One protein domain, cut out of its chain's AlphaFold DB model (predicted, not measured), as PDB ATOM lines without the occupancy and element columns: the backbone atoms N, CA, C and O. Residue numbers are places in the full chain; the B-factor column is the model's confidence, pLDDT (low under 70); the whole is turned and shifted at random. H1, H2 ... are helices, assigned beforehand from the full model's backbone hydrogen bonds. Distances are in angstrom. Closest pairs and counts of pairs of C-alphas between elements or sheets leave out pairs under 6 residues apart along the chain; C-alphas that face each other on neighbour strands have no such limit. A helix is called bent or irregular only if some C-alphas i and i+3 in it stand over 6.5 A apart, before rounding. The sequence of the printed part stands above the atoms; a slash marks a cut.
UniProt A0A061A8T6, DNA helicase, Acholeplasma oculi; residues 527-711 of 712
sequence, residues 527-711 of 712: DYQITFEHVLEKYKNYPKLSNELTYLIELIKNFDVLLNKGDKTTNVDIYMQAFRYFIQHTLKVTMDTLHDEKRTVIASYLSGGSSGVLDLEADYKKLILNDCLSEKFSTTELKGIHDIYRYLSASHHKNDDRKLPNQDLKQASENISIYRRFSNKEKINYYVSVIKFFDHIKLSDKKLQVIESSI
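This is residues 527 to 711 of the 712 residues of the protein "DNA helicase" of Acholeplasma oculi (UniProt A0A061A8T6). H1, H2 and H8 stand side by side as an up-and-down bundle with H3a along H2, while H6 crosses H8 and H3a steeply and H4, H5 and H7 pack on H6. H9 packs on H3b and meets one end of H2. Printed are 185 residues with nine named helices, H1 to H9, and no named strand: all helix. It is compact, with a radius of gyration of the C-alphas of 16.5 A, and spans 43 by 41 by 28 A.

Find C-alpha 527 at (-41.180, 6.818, -6.437); from there H1 runs to 539. H2, 543 to 564, covers 31.7 A. H3, 570 to 595, is one helix by its hydrogen bonds but bent, C-alphas 584 and 587 being 6.5 A apart: its arms are H3a, 570 to 584, and H3b, 587 to 595. Next come H4, 601 to 607, H5, 616 to 625, H6, 635 to 653, 27.4 A long, H7, 662 to 675, and H8, 680 to 696, 24.3 A long. H9, 701 to 710, ends at (-30.621, 34.393, -13.112).

Look at C-alphas 539 and 546, 5.4 A apart, where the hairpin H1 and H2 touch. H2 touches H8 (C-alphas 563 and 680, 6.2 A), opposite ways at a shallow 18 degrees. The hub H6 touches H8 with residues 637 to 644 alone (640 and 686, 5.0 A), at a steep 65 degrees. Every O i to N i+4 pair is within hydrogen-bond range except in H3a (9 of 11), H6 (14 of 15) and H8 (11 of 13).

The farthest C-alphas, Asn 541 and Asn 662, are 46.7 A apart. The printed part has no cut and no long link. Confidence is under 70 in residues 565 to 578, 595 to 619 and 649 to 674.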
ATOM      1  N   ASP A 527     -42.539   6.302  -6.609       78.19
ATOM      2  CA  ASP A 527     -41.180   6.818  -6.437       78.19
ATOM      3  C   ASP A 527     -41.005   8.192  -7.091       78.19
ATOM      4  O   ASP A 527     -40.385   9.072  -6.504       78.19
ATOM      5  N   TYR A 528     -41.610   8.424  -8.260       87.44
ATOM      6  CA  TYR A 528     -41.550   9.734  -8.915       87.44
ATOM      7  C   TYR A 528     -42.300  10.799  -8.124       87.44
ATOM      8  O   TYR A 528     -41.826  11.925  -8.015       87.44
ATOM      9  N   GLN A 529     -43.439  10.445  -7.529       82.56
ATOM     10  CA  GLN A 529     -44.186  11.364  -6.671       82.56
ATOM     11  C   GLN A 529     -43.382  11.742  -5.420       82.56
ATOM     12  O   GLN A 529     -43.340  12.915  -5.064       82.56
ATOM     13  N   ILE A 530     -42.674  10.780  -4.822       80.50
ATOM     14  CA  ILE A 530     -41.767  11.032  -3.693       80.50
ATOM     15  C   ILE A 530     -40.612  11.949  -4.122       80.50
ATOM     16  O   ILE A 530     -40.309  12.915  -3.425       80.50
ATOM     17  N   THR A 531     -39.998  11.707  -5.286       86.25
ATOM     18  CA  THR A 531     -38.963  12.598  -5.839       86.25
ATOM     19  C   THR A 531     -39.499  14.018  -6.043       86.25
ATOM     20  O   THR A 531     -38.811  14.983  -5.725       86.25
ATOM     21  N   PHE A 532     -40.730  14.171  -6.539       92.50
ATOM     22  CA  PHE A 532     -41.348  15.485  -6.736       92.50
ATOM     23  C   PHE A 532     -41.510  16.238  -5.415       92.50
ATOM     24  O   PHE A 532     -41.135  17.403  -5.328       92.50
ATOM     25  N   GLU A 533     -42.027  15.573  -4.384       86.88
ATOM     26  CA  GLU A 533     -42.173  16.162  -3.050       86.88
ATOM     27  C   GLU A 533     -40.818  16.555  -2.456       86.88
ATOM     28  O   GLU A 533     -40.674  17.659  -1.931       86.88
ATOM     29  N   HIS A 534     -39.808  15.696  -2.604       92.69
ATOM     30  CA  HIS A 534     -38.472  15.971  -2.092       92.69
ATOM     31  C   HIS A 534     -37.824  17.179  -2.782       92.69
ATOM     32  O   HIS A 534     -37.274  18.038  -2.098       92.69
ATOM     33  N   VAL A 535     -37.942  17.305  -4.107       92.00
ATOM     34  CA  VAL A 535     -37.414  18.460  -4.852       92.00
ATOM     35  C   VAL A 535     -38.110  19.756  -4.444       92.00
ATOM     36  O   VAL A 535     -37.439  20.761  -4.215       92.00
ATOM     37  N   LEU A 536     -39.439  19.744  -4.309       88.38
ATOM     38  CA  LEU A 536     -40.187  20.928  -3.877       88.38
ATOM     39  C   LEU A 536     -39.779  21.377  -2.473       88.38
ATOM     40  O   LEU A 536     -39.574  22.565  -2.240       88.38
ATOM     41  N   GLU A 537     -39.591  20.430  -1.558       88.12
ATOM     42  CA  GLU A 537     -39.132  20.727  -0.203       88.12
ATOM     43  C   GLU A 537     -37.676  21.220  -0.185       88.12
ATOM     44  O   GLU A 537     -37.352  22.181   0.513       88.12
ATOM     45  N   LYS A 538     -36.803  20.610  -0.996       91.81
ATOM     46  CA  LYS A 538     -35.378  20.952  -1.105       91.81
ATOM     47  C   LYS A 538     -35.155  22.389  -1.575       91.81
ATOM     48  O   LYS A 538     -34.253  23.055  -1.072       91.81
ATOM     49  N   TYR A 539     -35.970  22.880  -2.510       92.75
ATOM     50  CA  TYR A 539     -35.798  24.211  -3.106       92.75
ATOM     51  C   TYR A 539     -36.785  25.269  -2.603       92.75
ATOM     52  O   TYR A 539     -36.736  26.399  -3.079       92.75
ATOM     53  N   LYS A 540     -37.615  24.966  -1.596       89.81
ATOM     54  CA  LYS A 540     -38.664  25.872  -1.083       89.81
ATOM     55  C   LYS A 540     -38.187  27.279  -0.689       89.81
ATOM     56  O   LYS A 540     -38.966  28.225  -0.724       89.81
ATOM     57  N   ASN A 541     -36.914  27.423  -0.312       89.62
ATOM     58  CA  ASN A 541     -36.310  28.695   0.102       89.62
ATOM     59  C   ASN A 541     -35.788  29.547  -1.075       89.62
ATOM     60  O   ASN A 541     -35.252  30.629  -0.843       89.62
ATOM     61  N   TYR A 542     -35.943  29.079  -2.318       90.12
ATOM     62  CA  TYR A 542     -35.544  29.759  -3.554       90.12
ATOM     63  C   TYR A 542     -36.794  29.958  -4.421       90.12
ATOM     64  O   TYR A 542     -37.131  29.081  -5.215       90.12
ATOM     65  N   PRO A 543     -37.569  31.038  -4.205       83.31
ATOM     66  CA  PRO A 543     -38.925  31.156  -4.735       83.31
ATOM     67  C   PRO A 543     -39.048  31.016  -6.255       83.31
ATOM     68  O   PRO A 543     -39.988  30.375  -6.717       83.31
ATOM     69  N   LYS A 544     -38.143  31.595  -7.049       86.62
ATOM     70  CA  LYS A 544     -38.168  31.513  -8.515       86.62
ATOM     71  C   LYS A 544     -37.840  30.101  -8.982       86.62
ATOM     72  O   LYS A 544     -38.634  29.521  -9.718       86.62
ATOM     73  N   LEU A 545     -36.749  29.513  -8.489       87.69
ATOM     74  CA  LEU A 545     -36.378  28.134  -8.813       87.69
ATOM     75  C   LEU A 545     -37.450  27.129  -8.354       87.69
ATOM     76  O   LEU A 545     -37.804  26.212  -9.090       87.69
ATOM     77  N   SER A 546     -38.017  27.326  -7.163       88.50
ATOM     78  CA  SER A 546     -39.111  26.510  -6.631       88.50
ATOM     79  C   SER A 546     -40.365  26.610  -7.496       88.50
ATOM     80  O   SER A 546     -41.017  25.592  -7.729       88.50
ATOM     81  N   ASN A 547     -40.719  27.804  -7.984       83.06
ATOM     82  CA  ASN A 547     -41.874  27.990  -8.866       83.06
ATOM     83  C   ASN A 547     -41.656  27.302 -10.219       83.06
ATOM     84  O   ASN A 547     -42.539  26.578 -10.672       83.06
ATOM     85  N   GLU A 548     -40.476  27.468 -10.818       85.31
ATOM     86  CA  GLU A 548     -40.087  26.798 -12.064       85.31
ATOM     87  C   GLU A 548     -40.175  25.270 -11.930       85.31
ATOM     88  O   GLU A 548     -40.790  24.594 -12.758       85.31
ATOM     89  N   LEU A 549     -39.618  24.703 -10.854       88.69
ATOM     90  CA  LEU A 549     -39.666  23.260 -10.595       88.69
ATOM     91  C   LEU A 549     -41.090  22.764 -10.307       88.69
ATOM     92  O   LEU A 549     -41.454  21.673 -10.747       88.69
ATOM     93  N   THR A 550     -41.913  23.568  -9.626       86.69
ATOM     94  CA  THR A 550     -43.339  23.269  -9.405       86.69
ATOM     95  C   THR A 550     -44.085  23.193 -10.728       86.69
ATOM     96  O   THR A 550     -44.770  22.205 -10.991       86.69
ATOM     97  N   TYR A 551     -43.890  24.191 -11.588       82.31
ATOM     98  CA  TYR A 551     -44.502  24.235 -12.908       82.31
ATOM     99  C   TYR A 551     -44.075  23.039 -13.764       82.31
ATOM    100  O   TYR A 551     -44.913  22.390 -14.388       82.31
ATOM    101  N   LEU A 552     -42.788  22.680 -13.742       85.50
ATOM    102  CA  LEU A 552     -42.291  21.512 -14.463       85.50
ATOM    103  C   LEU A 552     -42.939  20.208 -13.975       85.50
ATOM    104  O   LEU A 552     -43.345  19.378 -14.787       85.50
ATOM    105  N   ILE A 553     -43.058  20.020 -12.659       87.31
ATOM    106  CA  ILE A 553     -43.701  18.839 -12.065       87.31
ATOM    107  C   ILE A 553     -45.175  18.754 -12.481       87.31
ATOM    108  O   ILE A 553     -45.660  17.672 -12.822       87.31
ATOM    109  N   GLU A 554     -45.893  19.876 -12.480       83.12
ATOM    110  CA  GLU A 554     -47.281  19.943 -12.948       83.12
ATOM    111  C   GLU A 554     -47.394  19.634 -14.443       83.12
ATOM    112  O   GLU A 554     -48.248  18.843 -14.847       83.12
ATOM    113  N   LEU A 555     -46.481  20.168 -15.257       82.19
ATOM    114  CA  LEU A 555     -46.413  19.888 -16.688       82.19
ATOM    115  C   LEU A 555     -46.210  18.388 -16.955       82.19
ATOM    116  O   LEU A 555     -46.886  17.825 -17.814       82.19
ATOM    117  N   ILE A 556     -45.334  17.724 -16.194       85.62
ATOM    118  CA  ILE A 556     -45.089  16.276 -16.297       85.62
ATOM    119  C   ILE A 556     -46.337  15.472 -15.909       85.62
ATOM    120  O   ILE A 556     -46.688  14.523 -16.609       85.62
ATOM    121  N   LYS A 557     -47.033  15.855 -14.830       84.62
ATOM    122  CA  LYS A 557     -48.292  15.213 -14.403       84.62
ATOM    123  C   LYS A 557     -49.389  15.349 -15.456       84.62
ATOM    124  O   LYS A 557     -50.067  14.379 -15.774       84.62
ATOM    125  N   ASN A 558     -49.528  16.530 -16.042       78.44
ATOM    126  CA  ASN A 558     -50.514  16.771 -17.088       78.44
ATOM    127  C   ASN A 558     -50.155  16.031 -18.388       78.44
ATOM    128  O   ASN A 558     -51.029  15.455 -19.039       78.44
ATOM    129  N   PHE A 559     -48.866  15.968 -18.735       80.06
ATOM    130  CA  PHE A 559     -48.390  15.198 -19.881       80.06
ATOM    131  C   PHE A 559     -48.643  13.694 -19.706       80.06
ATOM    132  O   PHE A 559     -49.072  13.030 -20.649       80.06
ATOM    133  N   ASP A 560     -48.464  13.165 -18.494       82.06
ATOM    134  CA  ASP A 560     -48.806  11.785 -18.145       82.06
ATOM    135  C   ASP A 560     -50.292  11.479 -18.381       82.06
ATOM    136  O   ASP A 560     -50.634  10.496 -19.043       82.06
ATOM    137  N   VAL A 561     -51.185  12.365 -17.931       77.44
ATOM    138  CA  VAL A 561     -52.632  12.239 -18.167       77.44
ATOM    139  C   VAL A 561     -52.954  12.227 -19.665       77.44
ATOM    140  O   VAL A 561     -53.767  11.418 -20.113       77.44
ATOM    141  N   LEU A 562     -52.308  13.084 -20.460       73.69
ATOM    142  CA  LEU A 562     -52.521  13.138 -21.911       73.69
ATOM    143  C   LEU A 562     -52.052  11.872 -22.627       73.69
ATOM    144  O   LEU A 562     -52.776  11.329 -23.461       73.69
ATOM    145  N   LEU A 563     -50.871  11.361 -22.276       72.31
ATOM    146  CA  LEU A 563     -50.342  10.129 -22.861       72.31
ATOM    147  C   LEU A 563     -51.209   8.902 -22.536       72.31
ATOM    148  O   LEU A 563     -51.224   7.948 -23.316       72.31
ATOM    149  N   ASN A 564     -51.939   8.921 -21.417       70.00
ATOM    150  CA  ASN A 564     -52.900   7.877 -21.049       70.00
ATOM    151  C   ASN A 564     -54.237   7.974 -21.808       70.00
ATOM    152  O   ASN A 564     -54.916   6.964 -21.963       70.00
ATOM    153  N   LYS A 565     -54.599   9.146 -22.343       66.75
ATOM    154  CA  LYS A 565     -55.844   9.358 -23.109       66.75
ATOM    155  C   LYS A 565     -55.752   8.965 -24.593       66.75
ATOM    156  O   LYS A 565     -56.761   9.008 -25.289       66.75
ATOM    157  N   GLY A 566     -54.573   8.568 -25.085       58.19
ATOM    158  CA  GLY A 566     -54.377   8.117 -26.473       58.19
ATOM    159  C   GLY A 566     -54.404   9.232 -27.529       58.19
ATOM    160  O   GLY A 566     -54.522   8.939 -28.719       58.19
ATOM    161  N   ASP A 567     -54.281  10.493 -27.106       49.44
ATOM    162  CA  ASP A 567     -54.409  11.669 -27.964       49.44
ATOM    163  C   ASP A 567     -53.234  11.782 -28.958       49.44
ATOM    164  O   ASP A 567     -52.058  11.723 -28.582       49.44
ATOM    165  N   LYS A 568     -53.545  11.905 -30.253       50.19
ATOM    166  CA  LYS A 568     -52.551  11.954 -31.330       50.19
ATOM    167  C   LYS A 568     -52.466  13.365 -31.907       50.19
ATOM    168  O   LYS A 568     -53.305  13.800 -32.682       50.19
ATOM    169  N   THR A 569     -51.311  13.967 -31.636       50.38
ATOM    170  CA  THR A 569     -50.554  14.946 -32.439       50.38
ATOM    171  C   THR A 569     -50.686  16.446 -32.155       50.38
ATOM    172  O   THR A 569     -49.637  17.075 -32.142       50.38
ATOM    173  N   THR A 570     -51.834  17.036 -31.808       44.09
ATOM    174  CA  THR A 570     -51.899  18.514 -31.630       44.09
ATOM    175  C   THR A 570     -51.550  19.000 -30.216       44.09
ATOM    176  O   THR A 570     -50.854  20.000 -30.062       44.09
ATOM    177  N   ASN A 571     -51.954  18.272 -29.168       47.50
ATOM    178  CA  ASN A 571     -51.696  18.675 -27.775       47.50
ATOM    179  C   ASN A 571     -50.262  18.394 -27.307       47.50
ATOM    180  O   ASN A 571     -49.768  19.059 -26.404       47.50
ATOM    181  N   VAL A 572     -49.557  17.438 -27.921       55.31
ATOM    182  CA  VAL A 572     -48.195  17.067 -27.501       55.31
ATOM    183  C   VAL A 572     -47.209  18.213 -27.746       55.31
ATOM    184  O   VAL A 572     -46.385  18.494 -26.878       55.31
ATOM    185  N   ASP A 573     -47.324  18.923 -28.871       54.84
ATOM    186  CA  ASP A 573     -46.372  19.965 -29.274       54.84
ATOM    187  C   ASP A 573     -46.380  21.197 -28.349       54.84
ATOM    188  O   ASP A 573     -45.343  21.842 -28.179       54.84
ATOM    189  N   ILE A 574     -47.504  21.491 -27.687       54.62
ATOM    190  CA  ILE A 574     -47.612  22.565 -26.681       54.62
ATOM    191  C   ILE A 574     -46.803  22.205 -25.426       54.62
ATOM    192  O   ILE A 574     -46.015  23.013 -24.931       54.62
ATOM    193  N   TYR A 575     -46.910  20.959 -24.956       64.44
ATOM    194  CA  TYR A 575     -46.130  20.468 -23.815       64.44
ATOM    195  C   TYR A 575     -44.638  20.395 -24.145       64.44
ATOM    196  O   TYR A 575     -43.800  20.676 -23.288       64.44
ATOM    197  N   MET A 576     -44.290  20.073 -25.397       66.00
ATOM    198  CA  MET A 576     -42.896  20.100 -25.847       66.00
ATOM    199  C   MET A 576     -42.324  21.524 -25.817       66.00
ATOM    200  O   MET A 576     -41.179  21.710 -25.409       66.00
ATOM    201  N   GLN A 577     -43.106  22.537 -26.202       64.25
ATOM    202  CA  GLN A 577     -42.681  23.940 -26.161       64.25
ATOM    203  C   GLN A 577     -42.491  24.452 -24.728       64.25
ATOM    204  O   GLN A 577     -41.465  25.069 -24.441       64.25
ATOM    205  N   ALA A 578     -43.418  24.140 -23.819       66.69
ATOM    206  CA  ALA A 578     -43.297  24.507 -22.406       66.69
ATOM    207  C   ALA A 578     -42.080  23.838 -21.742       66.69
ATOM    208  O   ALA A 578     -41.294  24.494 -21.059       66.69
ATOM    209  N   PHE A 579     -41.853  22.547 -22.011       75.88
ATOM    210  CA  PHE A 579     -40.681  21.839 -21.491       75.88
ATOM    211  C   PHE A 579     -39.374  22.404 -22.061       75.88
ATOM    212  O   PHE A 579     -38.381  22.539 -21.350       75.88
ATOM    213  N   ARG A 580     -39.374  22.797 -23.340       73.69
ATOM    214  CA  ARG A 580     -38.223  23.447 -23.978       73.69
ATOM    215  C   ARG A 580     -37.868  24.765 -23.304       73.69
ATOM    216  O   ARG A 580     -36.685  24.995 -23.060       73.69
ATOM    217  N   TYR A 581     -38.865  25.591 -22.998       73.38
ATOM    218  CA  TYR A 581     -38.655  26.844 -22.282       73.38
ATOM    219  C   TYR A 581     -37.974  26.591 -20.928       73.38
ATOM    220  O   TYR A 581     -36.908  27.147 -20.666       73.38
ATOM    221  N   PHE A 582     -38.492  25.645 -20.137       80.44
ATOM    222  CA  PHE A 582     -37.883  25.276 -18.857       80.44
ATOM    223  C   PHE A 582     -36.412  24.855 -19.006       80.44
ATOM    224  O   PHE A 582     -35.548  25.299 -18.246       80.44
ATOM    225  N   ILE A 583     -36.081  24.015 -19.996       74.00
ATOM    226  CA  ILE A 583     -34.684  23.599 -20.164       74.00
ATOM    227  C   ILE A 583     -33.785  24.784 -20.552       74.00
ATOM    228  O   ILE A 583     -32.665  24.903 -20.051       74.00
ATOM    229  N   GLN A 584     -34.264  25.667 -21.432       71.50
ATOM    230  CA  GLN A 584     -33.489  26.809 -21.919       71.50
ATOM    231  C   GLN A 584     -33.198  27.851 -20.838       71.50
ATOM    232  O   GLN A 584     -32.127  28.460 -20.879       71.50
ATOM    233  N   HIS A 585     -34.118  28.035 -19.892       76.38
ATOM    234  CA  HIS A 585     -34.048  29.105 -18.901       76.38
ATOM    235  C   HIS A 585     -33.619  28.622 -17.512       76.38
ATOM    236  O   HIS A 585     -32.808  29.282 -16.872       76.38
ATOM    237  N   THR A 586     -34.049  27.436 -17.079       84.06
ATOM    238  CA  THR A 586     -33.832  26.970 -15.698       84.06
ATOM    239  C   THR A 586     -32.726  25.918 -15.614       84.06
ATOM    240  O   THR A 586     -31.749  26.078 -14.873       84.06
ATOM    241  N   LEU A 587     -32.805  24.851 -16.417       83.94
ATOM    242  CA  LEU A 587     -31.787  23.790 -16.398       83.94
ATOM    243  C   LEU A 587     -30.439  24.282 -16.940       83.94
ATOM    244  O   LEU A 587     -29.397  23.976 -16.363       83.94
ATOM    245  N   LYS A 588     -30.448  25.079 -18.013       77.06
ATOM    246  CA  LYS A 588     -29.227  25.657 -18.585       77.06
ATOM    247  C   LYS A 588     -28.483  26.542 -17.582       77.06
ATOM    248  O   LYS A 588     -27.290  26.356 -17.390       77.06
ATOM    249  N   VAL A 589     -29.187  27.454 -16.911       81.06
ATOM    250  CA  VAL A 589     -28.608  28.335 -15.880       81.06
ATOM    251  C   VAL A 589     -28.042  27.524 -14.710       81.06
ATOM    252  O   VAL A 589     -26.966  27.831 -14.193       81.06
ATOM    253  N   THR A 590     -28.733  26.449 -14.325       85.19
ATOM    254  CA  THR A 590     -28.266  25.523 -13.285       85.19
ATOM    255  C   THR A 590     -26.958  24.842 -13.688       85.19
ATOM    256  O   THR A 590     -26.011  24.819 -12.904       85.19
ATOM    257  N   MET A 591     -26.873  24.340 -14.922       76.75
ATOM    258  CA  MET A 591     -25.657  23.726 -15.461       76.75
ATOM    259  C   MET A 591     -24.508  24.737 -15.596       76.75
ATOM    260  O   MET A 591     -23.391  24.441 -15.180       76.75
ATOM    261  N   ASP A 592     -24.777  25.949 -16.092       74.00
ATOM    262  CA  ASP A 592     -23.784  27.031 -16.187       74.00
ATOM    263  C   ASP A 592     -23.170  27.335 -14.807       74.00
ATOM    264  O   ASP A 592     -21.952  27.462 -14.658       74.00
ATOM    265  N   THR A 593     -24.009  27.360 -13.768       77.25
ATOM    266  CA  THR A 593     -23.580  27.605 -12.385       77.25
ATOM    267  C   THR A 593     -22.833  26.410 -11.774       77.25
ATOM    268  O   THR A 593     -21.925  26.586 -10.953       77.25
ATOM    269  N   LEU A 594     -23.178  25.176 -12.156       73.25
ATOM    270  CA  LEU A 594     -22.483  23.968 -11.698       73.25
ATOM    271  C   LEU A 594     -21.025  23.942 -12.169       73.25
ATOM    272  O   LEU A 594     -20.141  23.639 -11.368       73.25
ATOM    273  N   HIS A 595     -20.780  24.309 -13.426       67.75
ATOM    274  CA  HIS A 595     -19.464  24.214 -14.057       67.75
ATOM    275  C   HIS A 595     -18.591  25.477 -13.931       67.75
ATOM    276  O   HIS A 595     -17.411  25.400 -14.258       67.75
ATOM    277  N   ASP A 596     -19.128  26.605 -13.443       66.06
ATOM    278  CA  ASP A 596     -18.422  27.900 -13.340       66.06
ATOM    279  C   ASP A 596     -17.826  28.386 -14.693       66.06
ATOM    280  O   ASP A 596     -16.786  29.045 -14.740       66.06
ATOM    281  N   GLU A 597     -18.497  28.096 -15.819       57.69
ATOM    282  CA  GLU A 597     -18.068  28.454 -17.185       57.69
ATOM    283  C   GLU A 597     -19.100  29.343 -17.922       57.69
ATOM    284  O   GLU A 597     -20.304  29.274 -17.681       57.69
ATOM    285  N   LYS A 598     -18.655  30.212 -18.850       51.38
ATOM    286  CA  LYS A 598     -19.549  31.128 -19.599       51.38
ATOM    287  C   LYS A 598     -20.228  30.447 -20.804       51.38
ATOM    288  O   LYS A 598     -19.536  29.981 -21.702       51.38
ATOM    289  N   ARG A 599     -21.573  30.526 -20.844       48.94
ATOM    290  CA  ARG A 599     -22.611  30.399 -21.916       48.94
ATOM    291  C   ARG A 599     -22.388  29.579 -23.208       48.94
ATOM    292  O   ARG A 599     -23.386  29.100 -23.747       48.94
ATOM    293  N   THR A 600     -21.190  29.439 -23.770       43.91
ATOM    294  CA  THR A 600     -20.977  28.831 -25.102       43.91
ATOM    295  C   THR A 600     -20.625  27.346 -25.063       43.91
ATOM    296  O   THR A 600     -20.979  26.640 -26.000       43.91
ATOM    297  N   VAL A 601     -20.017  26.849 -23.980       46.91
ATOM    298  CA  VAL A 601     -19.563  25.446 -23.882       46.91
ATOM    299  C   VAL A 601     -20.714  24.493 -23.531       46.91
ATOM    300  O   VAL A 601     -20.863  23.454 -24.166       46.91
ATOM    301  N   ILE A 602     -21.615  24.877 -22.620       48.91
ATOM    302  CA  ILE A 602     -22.739  24.030 -22.163       48.91
ATOM    303  C   ILE A 602     -23.897  23.985 -23.174       48.91
ATOM    304  O   ILE A 602     -24.567  22.967 -23.348       48.91
ATOM    305  N   ALA A 603     -24.103  25.067 -23.930       43.62
ATOM    306  CA  ALA A 603     -25.046  25.053 -25.043       43.62
ATOM    307  C   ALA A 603     -24.591  24.085 -26.151       43.62
ATOM    308  O   ALA A 603     -25.436  23.375 -26.692       43.62
ATOM    309  N   SER A 604     -23.284  23.992 -26.447       46.00
ATOM    310  CA  SER A 604     -22.729  22.959 -27.340       46.00
ATOM    311  C   SER A 604     -22.737  21.555 -26.715       46.00
ATOM    312  O   SER A 604     -22.975  20.585 -27.429       46.00
ATOM    313  N   TYR A 605     -22.574  21.464 -25.391       50.03
ATOM    314  CA  TYR A 605     -22.585  20.240 -24.575       50.03
ATOM    315  C   TYR A 605     -23.926  19.499 -24.598       50.03
ATOM    316  O   TYR A 605     -23.967  18.277 -24.678       50.03
ATOM    317  N   LEU A 606     -25.036  20.244 -24.569       49.53
ATOM    318  CA  LEU A 606     -26.383  19.674 -24.622       49.53
ATOM    319  C   LEU A 606     -26.915  19.559 -26.065       49.53
ATOM    320  O   LEU A 606     -27.654  18.626 -26.365       49.53
ATOM    321  N   SER A 607     -26.548  20.471 -26.982       46.75
ATOM    322  CA  SER A 607     -27.111  20.505 -28.353       46.75
ATOM    323  C   SER A 607     -26.480  19.521 -29.341       46.75
ATOM    324  O   SER A 607     -27.071  19.273 -30.393       46.75
ATOM    325  N   GLY A 608     -25.320  18.936 -29.025       48.72
ATOM    326  CA  GLY A 608     -24.623  18.008 -29.921       48.72
ATOM    327  C   GLY A 608     -24.144  18.663 -31.223       48.72
ATOM    328  O   GLY A 608     -24.272  18.060 -32.288       48.72
ATOM    329  N   GLY A 609     -23.652  19.905 -31.151       42.88
ATOM    330  CA  GLY A 609     -23.106  20.636 -32.300       42.88
ATOM    331  C   GLY A 609     -21.778  20.063 -32.816       42.88
ATOM    332  O   GLY A 609     -21.016  19.442 -32.079       42.88
ATOM    333  N   SER A 610     -21.478  20.325 -34.089       39.94
ATOM    334  CA  SER A 610     -20.347  19.813 -34.886       39.94
ATOM    335  C   SER A 610     -18.930  20.213 -34.418       39.94
ATOM    336  O   SER A 610     -17.956  19.949 -35.121       39.94
ATOM    337  N   SER A 611     -18.785  20.804 -33.229       39.06
ATOM    338  CA  SER A 611     -17.510  21.243 -32.641       39.06
ATOM    339  C   SER A 611     -17.093  20.500 -31.360       39.06
ATOM    340  O   SER A 611     -16.043  20.819 -30.808       39.06
ATOM    341  N   GLY A 612     -17.845  19.494 -30.893       38.59
ATOM    342  CA  GLY A 612     -17.475  18.701 -29.714       38.59
ATOM    343  C   GLY A 612     -17.722  17.208 -29.911       38.59
ATOM    344  O   GLY A 612     -18.863  16.772 -30.039       38.59
ATOM    345  N   VAL A 613     -16.657  16.409 -29.911       41.03
ATOM    346  CA  VAL A 613     -16.763  14.955 -29.734       41.03
ATOM    347  C   VAL A 613     -17.217  14.717 -28.287       41.03
ATOM    348  O   VAL A 613     -16.483  15.034 -27.357       41.03
ATOM    349  N   LEU A 614     -18.452  14.245 -28.102       45.75
ATOM    350  CA  LEU A 614     -19.077  13.969 -26.800       45.75
ATOM    351  C   LEU A 614     -18.380  12.804 -26.071       45.75
ATOM    352  O   LEU A 614     -18.304  11.707 -26.623       45.75
ATOM    353  N   ASP A 615     -17.990  13.009 -24.808       59.56
ATOM    354  CA  ASP A 615     -17.694  11.936 -23.846       59.56
ATOM    355  C   ASP A 615     -18.557  12.116 -22.582       59.56
ATOM    356  O   ASP A 615     -18.117  12.595 -21.536       59.56
ATOM    357  N   LEU A 616     -19.829  11.718 -22.702       65.19
ATOM    358  CA  LEU A 616     -20.838  11.781 -21.635       65.19
ATOM    359  C   LEU A 616     -20.411  11.010 -20.370       65.19
ATOM    360  O   LEU A 616     -20.871  11.320 -19.270       65.19
ATOM    361  N   GLU A 617     -19.525  10.016 -20.505       66.94
ATOM    362  CA  GLU A 617     -18.982   9.298 -19.356       66.94
ATOM    363  C   GLU A 617     -17.932  10.111 -18.602       66.94
ATOM    364  O   GLU A 617     -17.950  10.113 -17.370       66.94
ATOM    365  N   ALA A 618     -17.009  10.776 -19.302       68.50
ATOM    366  CA  ALA A 618     -15.986  11.612 -18.672       68.50
ATOM    367  C   ALA A 618     -16.611  12.763 -17.869       68.50
ATOM    368  O   ALA A 618     -16.183  13.078 -16.758       68.50
ATOM    369  N   ASP A 619     -17.675  13.336 -18.410       67.38
ATOM    370  CA  ASP A 619     -18.422  14.442 -17.833       67.38
ATOM    371  C   ASP A 619     -19.242  14.059 -16.601       67.38
ATOM    372  O   ASP A 619     -19.151  14.701 -15.549       67.38
ATOM    373  N   TYR A 620     -19.978  12.950 -16.692       73.94
ATOM    374  CA  TYR A 620     -20.633  12.350 -15.538       73.94
ATOM    375  C   TYR A 620     -19.611  12.038 -14.434       73.94
ATOM    376  O   TYR A 620     -19.810  12.416 -13.279       73.94
ATOM    377  N   LYS A 621     -18.468  11.428 -14.791       75.06
ATOM    378  CA  LYS A 621     -17.375  11.146 -13.845       75.06
ATOM    379  C   LYS A 621     -16.862  12.429 -13.190       75.06
ATOM    380  O   LYS A 621     -16.639  12.422 -11.986       75.06
ATOM    381  N   LYS A 622     -16.727  13.535 -13.927       73.50
ATOM    382  CA  LYS A 622     -16.297  14.833 -13.381       73.50
ATOM    383  C   LYS A 622     -17.293  15.399 -12.362       73.50
ATOM    384  O   LYS A 622     -16.864  15.893 -11.322       73.50
ATOM    385  N   LEU A 623     -18.601  15.308 -12.620       74.56
ATOM    386  CA  LEU A 623     -19.638  15.767 -11.683       74.56
ATOM    387  C   LEU A 623     -19.672  14.943 -10.388       74.56
ATOM    388  O   LEU A 623     -19.842  15.520  -9.313       74.56
ATOM    389  N   ILE A 624     -19.467  13.625 -10.486       76.75
ATOM    390  CA  ILE A 624     -19.344  12.736  -9.321       76.75
ATOM    391  C   ILE A 624     -18.043  13.021  -8.549       76.75
ATOM    392  O   ILE A 624     -18.081  13.213  -7.338       76.75
ATOM    393  N   LEU A 625     -16.898  13.110  -9.241       77.44
ATOM    394  CA  LEU A 625     -15.584  13.368  -8.628       77.44
ATOM    395  C   LEU A 625     -15.528  14.712  -7.888       77.44
ATOM    396  O   LEU A 625     -14.867  14.814  -6.858       77.44
ATOM    397  N   ASN A 626     -16.232  15.725  -8.394       73.81
ATOM    398  CA  ASN A 626     -16.319  17.048  -7.773       73.81
ATOM    399  C   ASN A 626     -17.443  17.163  -6.723       73.81
ATOM    400  O   ASN A 626     -17.772  18.275  -6.316       73.81
ATOM    401  N   ASP A 627     -18.067  16.048  -6.328       77.69
ATOM    402  CA  ASP A 627     -19.200  15.971  -5.390       77.69
ATOM    403  C   ASP A 627     -20.376  16.909  -5.733       77.69
ATOM    404  O   ASP A 627     -21.125  17.361  -4.870       77.69
ATOM    405  N   CYS A 628     -20.553  17.218  -7.019       76.06
ATOM    406  CA  CYS A 628     -21.617  18.093  -7.515       76.06
ATOM    407  C   CYS A 628     -22.907  17.316  -7.822       76.06
ATOM    408  O   CYS A 628     -23.988  17.902  -7.903       76.06
ATOM    409  N   LEU A 629     -22.808  15.995  -7.991       81.81
ATOM    410  CA  LEU A 629     -23.920  15.101  -8.295       81.81
ATOM    411  C   LEU A 629     -23.784  13.816  -7.472       81.81
ATOM    412  O   LEU A 629     -22.692  13.283  -7.305       81.81
ATOM    413  N   SER A 630     -24.895  13.330  -6.926       85.38
ATOM    414  CA  SER A 630     -24.925  12.079  -6.163       85.38
ATOM    415  C   SER A 630     -24.638  10.860  -7.048       85.38
ATOM    416  O   SER A 630     -25.229  10.736  -8.117       85.38
ATOM    417  N   GLU A 631     -23.871   9.887  -6.541       80.44
ATOM    418  CA  GLU A 631     -23.659   8.571  -7.182       80.44
ATOM    419  C   GLU A 631     -24.959   7.772  -7.398       80.44
ATOM    420  O   GLU A 631     -24.979   6.797  -8.144       80.44
ATOM    421  N   LYS A 632     -26.058   8.182  -6.747       83.56
ATOM    422  CA  LYS A 632     -27.395   7.598  -6.939       83.56
ATOM    423  C   LYS A 632     -28.063   8.009  -8.255       83.56
ATOM    424  O   LYS A 632     -29.005   7.338  -8.663       83.56
ATOM    425  N   PHE A 633     -27.616   9.094  -8.888       85.12
ATOM    426  CA  PHE A 633     -28.109   9.517 -10.197       85.12
ATOM    427  C   PHE A 633     -27.306   8.809 -11.278       85.12
ATOM    428  O   PHE A 633     -26.095   8.924 -11.281       85.12
ATOM    429  N   SER A 634     -27.945   8.084 -12.190       83.69
ATOM    430  CA  SER A 634     -27.255   7.215 -13.150       83.69
ATOM    431  C   SER A 634     -26.814   7.929 -14.435       83.69
ATOM    432  O   SER A 634     -27.413   8.909 -14.882       83.69
ATOM    433  N   THR A 635     -25.823   7.360 -15.131       77.25
ATOM    434  CA  THR A 635     -25.439   7.789 -16.492       77.25
ATOM    435  C   THR A 635     -26.591   7.669 -17.495       77.25
ATOM    436  O   THR A 635     -26.665   8.438 -18.451       77.25
ATOM    437  N   THR A 636     -27.523   6.735 -17.272       78.38
ATOM    438  CA  THR A 636     -28.728   6.570 -18.103       78.38
ATOM    439  C   THR A 636     -29.718   7.719 -17.904       78.38
ATOM    440  O   THR A 636     -30.298   8.197 -18.876       78.38
ATOM    441  N   GLU A 637     -29.876   8.216 -16.676       81.56
ATOM    442  CA  GLU A 637     -30.705   9.396 -16.394       81.56
ATOM    443  C   GLU A 637     -30.069  10.673 -16.954       81.56
ATOM    444  O   GLU A 637     -30.775  11.496 -17.540       81.56
ATOM    445  N   LEU A 638     -28.736  10.801 -16.886       80.00
ATOM    446  CA  LEU A 638     -28.025  11.908 -17.538       80.00
ATOM    447  C   LEU A 638     -28.225  11.887 -19.059       80.00
ATOM    448  O   LEU A 638     -28.540  12.911 -19.668       80.00
ATOM    449  N   LYS A 639     -28.098  10.703 -19.671       75.62
ATOM    450  CA  LYS A 639     -28.375  10.498 -21.096       75.62
ATOM    451  C   LYS A 639     -29.812  10.888 -21.449       75.62
ATOM    452  O   LYS A 639     -30.045  11.482 -22.495       75.62
ATOM    453  N   GLY A 640     -30.762  10.627 -20.557       75.69
ATOM    454  CA  GLY A 640     -32.154  11.009 -20.749       75.69
ATOM    455  C   GLY A 640     -32.396  12.514 -20.864       75.69
ATOM    456  O   GLY A 640     -33.152  12.959 -21.728       75.69
ATOM    457  N   ILE A 641     -31.708  13.302 -20.036       78.31
ATOM    458  CA  ILE A 641     -31.747  14.771 -20.098       78.31
ATOM    459  C   ILE A 641     -31.182  15.263 -21.431       78.31
ATOM    460  O   ILE A 641     -31.773  16.122 -22.091       78.31
ATOM    461  N   HIS A 642     -30.054  14.686 -21.841       74.38
ATOM    462  CA  HIS A 642     -29.401  14.998 -23.104       74.38
ATOM    463  C   HIS A 642     -30.294  14.671 -24.315       74.38
ATOM    464  O   HIS A 642     -30.467  15.503 -25.208       74.38
ATOM    465  N   ASP A 643     -30.919  13.492 -24.335       72.38
ATOM    466  CA  ASP A 643     -31.739  13.037 -25.459       72.38
ATOM    467  C   ASP A 643     -33.011  13.889 -25.632       72.38
ATOM    468  O   ASP A 643     -33.359  14.239 -26.766       72.38
ATOM    469  N   ILE A 644     -33.665  14.316 -24.539       73.06
ATOM    470  CA  ILE A 644     -34.780  15.274 -24.640       73.06
ATOM    471  C   ILE A 644     -34.301  16.626 -25.157       73.06
ATOM    472  O   ILE A 644     -34.947  17.203 -26.035       73.06
ATOM    473  N   TYR A 645     -33.194  17.153 -24.633       74.06
ATOM    474  CA  TYR A 645     -32.712  18.456 -25.075       74.06
ATOM    475  C   TYR A 645     -32.438  18.463 -26.582       74.06
ATOM    476  O   TYR A 645     -32.913  19.351 -27.290       74.06
ATOM    477  N   ARG A 646     -31.765  17.425 -27.101       70.81
ATOM    478  CA  ARG A 646     -31.508  17.279 -28.542       70.81
ATOM    479  C   ARG A 646     -32.788  17.204 -29.362       70.81
ATOM    480  O   ARG A 646     -32.851  17.810 -30.432       70.81
ATOM    481  N   TYR A 647     -33.805  16.495 -28.877       72.31
ATOM    482  CA  TYR A 647     -35.110  16.447 -29.535       72.31
ATOM    483  C   TYR A 647     -35.769  17.833 -29.606       72.31
ATOM    484  O   TYR A 647     -36.192  18.257 -30.683       72.31
ATOM    485  N   LEU A 648     -35.823  18.558 -28.487       70.12
ATOM    486  CA  LEU A 648     -36.454  19.880 -28.413       70.12
ATOM    487  C   LEU A 648     -35.697  20.953 -29.201       70.12
ATOM    488  O   LEU A 648     -36.305  21.877 -29.743       70.12
ATOM    489  N   SER A 649     -34.372  20.845 -29.279       68.25
ATOM    490  CA  SER A 649     -33.563  21.684 -30.160       68.25
ATOM    491  C   SER A 649     -33.855  21.379 -31.632       68.25
ATOM    492  O   SER A 649     -34.076  22.301 -32.414       68.25
ATOM    493  N   ALA A 650     -33.928  20.099 -32.011       65.12
ATOM    494  CA  ALA A 650     -34.200  19.677 -33.385       65.12
ATOM    495  C   ALA A 650     -35.604  20.071 -33.881       65.12
ATOM    496  O   ALA A 650     -35.753  20.477 -35.033       65.12
ATOM    497  N   SER A 651     -36.632  19.977 -33.028       62.69
ATOM    498  CA  SER A 651     -38.009  20.343 -33.389       62.69
ATOM    499  C   SER A 651     -38.177  21.841 -33.655       62.69
ATOM    500  O   SER A 651     -38.946  22.219 -34.535       62.69
ATOM    501  N   HIS A 652     -37.415  22.693 -32.967       61.38
ATOM    502  CA  HIS A 652     -37.433  24.134 -33.201       61.38
ATOM    503  C   HIS A 652     -36.836  24.527 -34.557       61.38
ATOM    504  O   HIS A 652     -37.413  25.342 -35.269       61.38
ATOM    505  N   HIS A 653     -35.718  23.907 -34.940       55.47
ATOM    506  CA  HIS A 653     -35.030  24.196 -36.200       55.47
ATOM    507  C   HIS A 653     -35.845  23.829 -37.450       55.47
ATOM    508  O   HIS A 653     -35.622  24.407 -38.508       55.47
ATOM    509  N   LYS A 654     -36.822  22.922 -37.331       51.38
ATOM    510  CA  LYS A 654     -37.711  22.516 -38.431       51.38
ATOM    511  C   LYS A 654     -38.795  23.552 -38.771       51.38
ATOM    512  O   LYS A 654     -39.339  23.514 -39.865       51.38
ATOM    513  N   ASN A 655     -39.103  24.462 -37.847       47.00
ATOM    514  CA  ASN A 655     -40.036  25.572 -38.083       47.00
ATOM    515  C   ASN A 655     -39.311  26.857 -38.530       47.00
ATOM    516  O   ASN A 655     -39.963  27.852 -38.836       47.00
ATOM    517  N   ASP A 656     -37.976  26.828 -38.581       45.69
ATOM    518  CA  ASP A 656     -37.095  27.956 -38.894       45.69
ATOM    519  C   ASP A 656     -36.357  27.686 -40.228       45.69
ATOM    520  O   ASP A 656     -35.133  27.753 -40.345       45.69
ATOM    521  N   ASP A 657     -37.131  27.326 -41.258       41.72
ATOM    522  CA  ASP A 657     -36.705  26.777 -42.565       41.72
ATOM    523  C   ASP A 657     -35.836  27.711 -43.442       41.72
ATOM    524  O   ASP A 657     -35.598  27.434 -44.618       41.72
ATOM    525  N   ARG A 658     -35.345  28.849 -42.927       46.56
ATOM    526  CA  ARG A 658     -34.675  29.868 -43.757       46.56
ATOM    527  C   ARG A 658     -33.156  29.994 -43.598       46.56
ATOM    528  O   ARG A 658     -32.590  30.776 -44.360       46.56
ATOM    529  N   LYS A 659     -32.463  29.292 -42.680       51.75
ATOM    530  CA  LYS A 659     -31.018  29.566 -42.418       51.75
ATOM    531  C   LYS A 659     -30.116  28.415 -41.903       51.75
ATOM    532  O   LYS A 659     -29.115  28.718 -41.257       51.75
ATOM    533  N   LEU A 660     -30.378  27.129 -42.160       54.00
ATOM    534  CA  LEU A 660     -29.501  26.042 -41.655       54.00
ATOM    535  C   LEU A 660     -28.763  25.253 -42.759       54.00
ATOM    536  O   LEU A 660     -29.355  24.982 -43.802       54.00
ATOM    537  N   PRO A 661     -27.488  24.853 -42.552       60.78
ATOM    538  CA  PRO A 661     -26.757  23.950 -43.449       60.78
ATOM    539  C   PRO A 661     -27.417  22.562 -43.593       60.78
ATOM    540  O   PRO A 661     -27.994  22.027 -42.646       60.78
ATOM    541  N   ASN A 662     -27.253  21.911 -44.754       59.47
ATOM    542  CA  ASN A 662     -27.871  20.606 -45.070       59.47
ATOM    543  C   ASN A 662     -27.527  19.460 -44.091       59.47
ATOM    544  O   ASN A 662     -28.320  18.531 -43.938       59.47
ATOM    545  N   GLN A 663     -26.358  19.490 -43.439       59.62
ATOM    546  CA  GLN A 663     -25.971  18.469 -42.453       59.62
ATOM    547  C   GLN A 663     -26.777  18.582 -41.149       59.62
ATOM    548  O   GLN A 663     -27.218  17.560 -40.621       59.62
ATOM    549  N   ASP A 664     -27.050  19.801 -40.681       57.53
ATOM    550  CA  ASP A 664     -27.775  20.043 -39.428       57.53
ATOM    551  C   ASP A 664     -29.266  19.701 -39.563       57.53
ATOM    552  O   ASP A 664     -29.869  19.129 -38.652       57.53
ATOM    553  N   LEU A 665     -29.852  19.947 -40.742       60.31
ATOM    554  CA  LEU A 665     -31.224  19.540 -41.069       60.31
ATOM    555  C   LEU A 665     -31.392  18.011 -41.087       60.31
ATOM    556  O   LEU A 665     -32.402  17.486 -40.606       60.31
ATOM    557  N   LYS A 666     -30.391  17.278 -41.596       65.06
ATOM    558  CA  LYS A 666     -30.393  15.809 -41.591       65.06
ATOM    559  C   LYS A 666     -30.322  15.262 -40.162       65.06
ATOM    560  O   LYS A 666     -31.140  14.420 -39.795       65.06
ATOM    561  N   GLN A 667     -29.424  15.805 -39.339       63.56
ATOM    562  CA  GLN A 667     -29.277  15.416 -37.935       63.56
ATOM    563  C   GLN A 667     -30.534  15.730 -37.102       63.56
ATOM    564  O   GLN A 667     -30.952  14.916 -36.276       63.56
ATOM    565  N   ALA A 668     -31.174  16.882 -37.330       62.72
ATOM    566  CA  ALA A 668     -32.422  17.252 -36.661       62.72
ATOM    567  C   ALA A 668     -33.571  16.289 -37.013       62.72
ATOM    568  O   ALA A 668     -34.308  15.840 -36.132       62.72
ATOM    569  N   SER A 669     -33.693  15.913 -38.290       66.06
ATOM    570  CA  SER A 669     -34.688  14.937 -38.748       66.06
ATOM    571  C   SER A 669     -34.476  13.552 -38.118       66.06
ATOM    572  O   SER A 669     -35.434  12.922 -37.659       66.06
ATOM    573  N   GLU A 670     -33.221  13.103 -38.012       67.31
ATOM    574  CA  GLU A 670     -32.859  11.846 -37.347       67.31
ATOM    575  C   GLU A 670     -33.242  11.863 -35.855       67.31
ATOM    576  O   GLU A 670     -33.935  10.951 -35.398       67.31
ATOM    577  N   ASN A 671     -32.920  12.933 -35.118       65.44
ATOM    578  CA  ASN A 671     -33.266  13.074 -33.695       65.44
ATOM    579  C   ASN A 671     -34.791  13.073 -33.450       65.44
ATOM    580  O   ASN A 671     -35.277  12.421 -32.524       65.44
ATOM    581  N   ILE A 672     -35.568  13.743 -34.309       67.69
ATOM    582  CA  ILE A 672     -37.041  13.730 -34.245       67.69
ATOM    583  C   ILE A 672     -37.588  12.322 -34.507       67.69
ATOM    584  O   ILE A 672     -38.533  11.883 -33.846       67.69
ATOM    585  N   SER A 673     -36.998  11.596 -35.461       67.75
ATOM    586  CA  SER A 673     -37.416  10.232 -35.788       67.75
ATOM    587  C   SER A 673     -37.158   9.246 -34.643       67.75
ATOM    588  O   SER A 673     -37.970   8.346 -34.433       67.75
ATOM    589  N   ILE A 674     -36.080   9.447 -33.874       67.62
ATOM    590  CA  ILE A 674     -35.738   8.635 -32.700       67.62
ATOM    591  C   ILE A 674     -36.762   8.861 -31.583       67.62
ATOM    592  O   ILE A 674     -37.349   7.894 -31.106       67.62
ATOM    593  N   TYR A 675     -37.067  10.115 -31.229       70.00
ATOM    594  CA  TYR A 675     -38.050  10.416 -30.176       70.00
ATOM    595  C   TYR A 675     -39.449   9.870 -30.491       70.00
ATOM    596  O   TYR A 675     -40.142   9.348 -29.617       70.00
ATOM    597  N   ARG A 676     -39.868   9.929 -31.763       70.19
ATOM    598  CA  ARG A 676     -41.156   9.368 -32.206       70.19
ATOM    599  C   ARG A 676     -41.268   7.853 -31.999       70.19
ATOM    600  O   ARG A 676     -42.388   7.352 -31.961       70.19
ATOM    601  N   ARG A 677     -40.146   7.136 -31.862       73.19
ATOM    602  CA  ARG A 677     -40.111   5.686 -31.605       73.19
ATOM    603  C   ARG A 677     -40.215   5.328 -30.119       73.19
ATOM    604  O   ARG A 677     -40.443   4.160 -29.826       73.19
ATOM    605  N   PHE A 678     -40.079   6.287 -29.200       73.12
ATOM    606  CA  PHE A 678     -40.213   6.026 -27.766       73.12
ATOM    607  C   PHE A 678     -41.661   5.717 -27.367       73.12
ATOM    608  O   PHE A 678     -42.614   6.371 -27.808       73.12
ATOM    609  N   SER A 679     -41.811   4.750 -26.467       79.38
ATOM    610  CA  SER A 679     -43.056   4.466 -25.760       79.38
ATOM    611  C   SER A 679     -43.461   5.633 -24.851       79.38
ATOM    612  O   SER A 679     -42.641   6.456 -24.440       79.38
ATOM    613  N   ASN A 680     -44.743   5.706 -24.490       80.19
ATOM    614  CA  ASN A 680     -45.252   6.751 -23.593       80.19
ATOM    615  C   ASN A 680     -44.582   6.718 -22.208       80.19
ATOM    616  O   ASN A 680     -44.283   7.767 -21.643       80.19
ATOM    617  N   LYS A 681     -44.255   5.520 -21.710       80.19
ATOM    618  CA  LYS A 681     -43.504   5.336 -20.464       80.19
ATOM    619  C   LYS A 681     -42.081   5.891 -20.564       80.19
ATOM    620  O   LYS A 681     -41.621   6.558 -19.644       80.19
ATOM    621  N   GLU A 682     -41.392   5.646 -21.678       79.19
ATOM    622  CA  GLU A 682     -40.052   6.201 -21.910       79.19
ATOM    623  C   GLU A 682     -40.093   7.727 -21.984       79.19
ATOM    624  O   GLU A 682     -39.276   8.381 -21.343       79.19
ATOM    625  N   LYS A 683     -41.092   8.299 -22.669       80.06
ATOM    626  CA  LYS A 683     -41.296   9.753 -22.703       80.06
ATOM    627  C   LYS A 683     -41.434  10.325 -21.292       80.06
ATOM    628  O   LYS A 683     -40.706  11.247 -20.960       80.06
ATOM    629  N   ILE A 684     -42.270   9.748 -20.428       84.31
ATOM    630  CA  ILE A 684     -42.400  10.222 -19.037       84.31
ATOM    631  C   ILE A 684     -41.093  10.075 -18.252       84.31
ATOM    632  O   ILE A 684     -40.673  11.020 -17.586       84.31
ATOM    633  N   ASN A 685     -40.404   8.939 -18.370       83.75
ATOM    634  CA  ASN A 685     -39.140   8.703 -17.670       83.75
ATOM    635  C   ASN A 685     -38.075   9.751 -18.007       83.75
ATOM    636  O   ASN A 685     -37.355  10.219 -17.122       83.75
ATOM    637  N   TYR A 686     -37.981  10.137 -19.276       81.81
ATOM    638  CA  TYR A 686     -37.017  11.142 -19.685       81.81
ATOM    639  C   TYR A 686     -37.334  12.509 -19.059       81.81
ATOM    640  O   TYR A 686     -36.433  13.177 -18.554       81.81
ATOM    641  N   TYR A 687     -38.608  12.904 -18.998       83.06
ATOM    642  CA  TYR A 687     -39.003  14.190 -18.412       83.06
ATOM    643  C   TYR A 687     -38.739  14.215 -16.902       83.06
ATOM    644  O   TYR A 687     -38.199  15.180 -16.363       83.06
ATOM    645  N   VAL A 688     -39.044  13.103 -16.231       88.81
ATOM    646  CA  VAL A 688     -38.756  12.899 -14.806       88.81
ATOM    647  C   VAL A 688     -37.249  12.912 -14.518       88.81
ATOM    648  O   VAL A 688     -36.853  13.326 -13.430       88.81
ATOM    649  N   SER A 689     -36.396  12.536 -15.478       87.94
ATOM    650  CA  SER A 689     -34.933  12.561 -15.302       87.94
ATOM    651  C   SER A 689     -34.409  13.971 -15.007       87.94
ATOM    652  O   SER A 689     -33.475  14.115 -14.223       87.94
ATOM    653  N   VAL A 690     -35.056  15.018 -15.538       88.44
ATOM    654  CA  VAL A 690     -34.722  16.415 -15.207       88.44
ATOM    655  C   VAL A 690     -35.015  16.710 -13.734       88.44
ATOM    656  O   VAL A 690     -34.175  17.281 -13.047       88.44
ATOM    657  N   ILE A 691     -36.160  16.268 -13.208       92.50
ATOM    658  CA  ILE A 691     -36.495  16.468 -11.790       92.50
ATOM    659  C   ILE A 691     -35.569  15.655 -10.881       92.50
ATOM    660  O   ILE A 691     -35.077  16.176  -9.885       92.50
ATOM    661  N   LYS A 692     -35.249  14.412 -11.254       90.69
ATOM    662  CA  LYS A 692     -34.263  13.591 -10.534       90.69
ATOM    663  C   LYS A 692     -32.869  14.209 -10.518       90.69
ATOM    664  O   LYS A 692     -32.136  14.044  -9.548       90.69
ATOM    665  N   PHE A 693     -32.495  14.938 -11.563       90.31
ATOM    666  CA  PHE A 693     -31.253  15.698 -11.547       90.31
ATOM    667  C   PHE A 693     -31.300  16.780 -10.469       90.31
ATOM    668  O   PHE A 693     -30.429  16.805  -9.608       90.31
ATOM    669  N   PHE A 694     -32.362  17.586 -10.406       92.12
ATOM    670  CA  PHE A 694     -32.536  18.554  -9.316       92.12
ATOM    671  C   PHE A 694     -32.606  17.896  -7.926       92.12
ATOM    672  O   PHE A 694     -32.127  18.466  -6.943       92.12
ATOM    673  N   ASP A 695     -33.120  16.674  -7.833       93.56
ATOM    674  CA  ASP A 695     -33.112  15.890  -6.599       93.56
ATOM    675  C   ASP A 695     -31.687  15.538  -6.139       93.56
ATOM    676  O   ASP A 695     -31.325  15.697  -4.969       93.56
ATOM    677  N   HIS A 696     -30.828  15.149  -7.081       90.81
ATOM    678  CA  HIS A 696     -29.508  14.589  -6.802       90.81
ATOM    679  C   HIS A 696     -28.326  15.552  -6.947       90.81
ATOM    680  O   HIS A 696     -27.231  15.210  -6.490       90.81
ATOM    681  N   ILE A 697     -28.513  16.737  -7.533       88.12
ATOM    682  CA  ILE A 697     -27.464  17.762  -7.566       88.12
ATOM    683  C   ILE A 697     -27.185  18.293  -6.165       88.12
ATOM    684  O   ILE A 697     -28.090  18.483  -5.345       88.12
ATOM    685  N   LYS A 698     -25.914  18.565  -5.906       84.94
ATOM    686  CA  LYS A 698     -25.426  19.157  -4.669       84.94
ATOM    687  C   LYS A 698     -24.908  20.550  -4.990       84.94
ATOM    688  O   LYS A 698     -23.871  20.714  -5.627       84.94
ATOM    689  N   LEU A 699     -25.664  21.557  -4.573       84.88
ATOM    690  CA  LEU A 699     -25.332  22.960  -4.779       84.88
ATOM    691  C   LEU A 699     -25.219  23.659  -3.432       84.88
ATOM    692  O   LEU A 699     -26.023  23.419  -2.535       84.88
ATOM    693  N   SER A 700     -24.224  24.534  -3.301       86.12
ATOM    694  CA  SER A 700     -24.132  25.429  -2.151       86.12
ATOM    695  C   SER A 700     -25.169  26.545  -2.257       86.12
ATOM    696  O   SER A 700     -25.529  26.960  -3.363       86.12
ATOM    697  N   ASP A 701     -25.574  27.109  -1.117       87.06
ATOM    698  CA  ASP A 701     -26.523  28.229  -1.071       87.06
ATOM    699  C   ASP A 701     -26.091  29.401  -1.957       87.06
ATOM    700  O   ASP A 701     -26.922  30.024  -2.613       87.06
ATOM    701  N   LYS A 702     -24.780  29.665  -2.041       86.19
ATOM    702  CA  LYS A 702     -24.219  30.701  -2.918       86.19
ATOM    703  C   LYS A 702     -24.528  30.425  -4.393       86.19
ATOM    704  O   LYS A 702     -24.910  31.344  -5.111       86.19
ATOM    705  N   LYS A 703     -24.372  29.179  -4.852       85.62
ATOM    706  CA  LYS A 703     -24.700  28.790  -6.233       85.62
ATOM    707  C   LYS A 703     -26.213  28.815  -6.471       85.62
ATOM    708  O   LYS A 703     -26.649  29.289  -7.515       85.62
ATOM    709  N   LEU A 704     -27.016  28.402  -5.491       90.12
ATOM    710  CA  LEU A 704     -28.478  28.477  -5.582       90.12
ATOM    711  C   LEU A 704     -28.987  29.920  -5.666       90.12
ATOM    712  O   LEU A 704     -29.877  30.195  -6.459       90.12
ATOM    713  N   GLN A 705     -28.377  30.861  -4.941       86.88
ATOM    714  CA  GLN A 705     -28.689  32.289  -5.064       86.88
ATOM    715  C   GLN A 705     -28.336  32.857  -6.446       86.88
ATOM    716  O   GLN A 705     -29.078  33.683  -6.976       86.88
ATOM    717  N   VAL A 706     -27.234  32.404  -7.058       86.62
ATOM    718  CA  VAL A 706     -26.878  32.793  -8.433       86.62
ATOM    719  C   VAL A 706     -27.935  32.299  -9.419       86.62
ATOM    720  O   VAL A 706     -28.410  33.091 -10.236       86.62
ATOM    721  N   ILE A 707     -28.357  31.037  -9.300       86.50
ATOM    722  CA  ILE A 707     -29.426  30.461 -10.129       86.50
ATOM    723  C   ILE A 707     -30.729  31.239  -9.934       86.50
ATOM    724  O   ILE A 707     -31.301  31.719 -10.905       86.50
ATOM    725  N   GLU A 708     -31.145  31.443  -8.685       88.69
ATOM    726  CA  GLU A 708     -32.347  32.195  -8.312       88.69
ATOM    727  C   GLU A 708     -32.355  33.607  -8.917       88.69
ATOM    728  O   GLU A 708     -33.367  34.061  -9.447       88.69
ATOM    729  N   SER A 709     -31.215  34.303  -8.899       86.75
ATOM    730  CA  SER A 709     -31.098  35.640  -9.495       86.75
ATOM    731  C   SER A 709     -31.140  35.644 -11.027       86.75
ATOM    732  O   SER A 709     -31.507  36.657 -11.614       86.75
ATOM    733  N   SER A 710     -30.780  34.524 -11.658       82.25
ATOM    734  CA  SER A 710     -30.621  34.393 -13.112       82.25
ATOM    735  C   SER A 710     -31.861  33.832 -13.818       82.25
ATOM    736  O   SER A 710     -31.908  33.840 -15.048       82.25
ATOM    737  N   ILE A 711     -32.845  33.338 -13.060       79.69
ATOM    738  CA  ILE A 711     -34.175  32.965 -13.560       79.69
ATOM    739  C   ILE A 711     -35.000  34.258 -13.685       79.69
ATOM    740  O   ILE A 711     -35.244  34.940 -12.680       79.69
TER     741      ILE A 711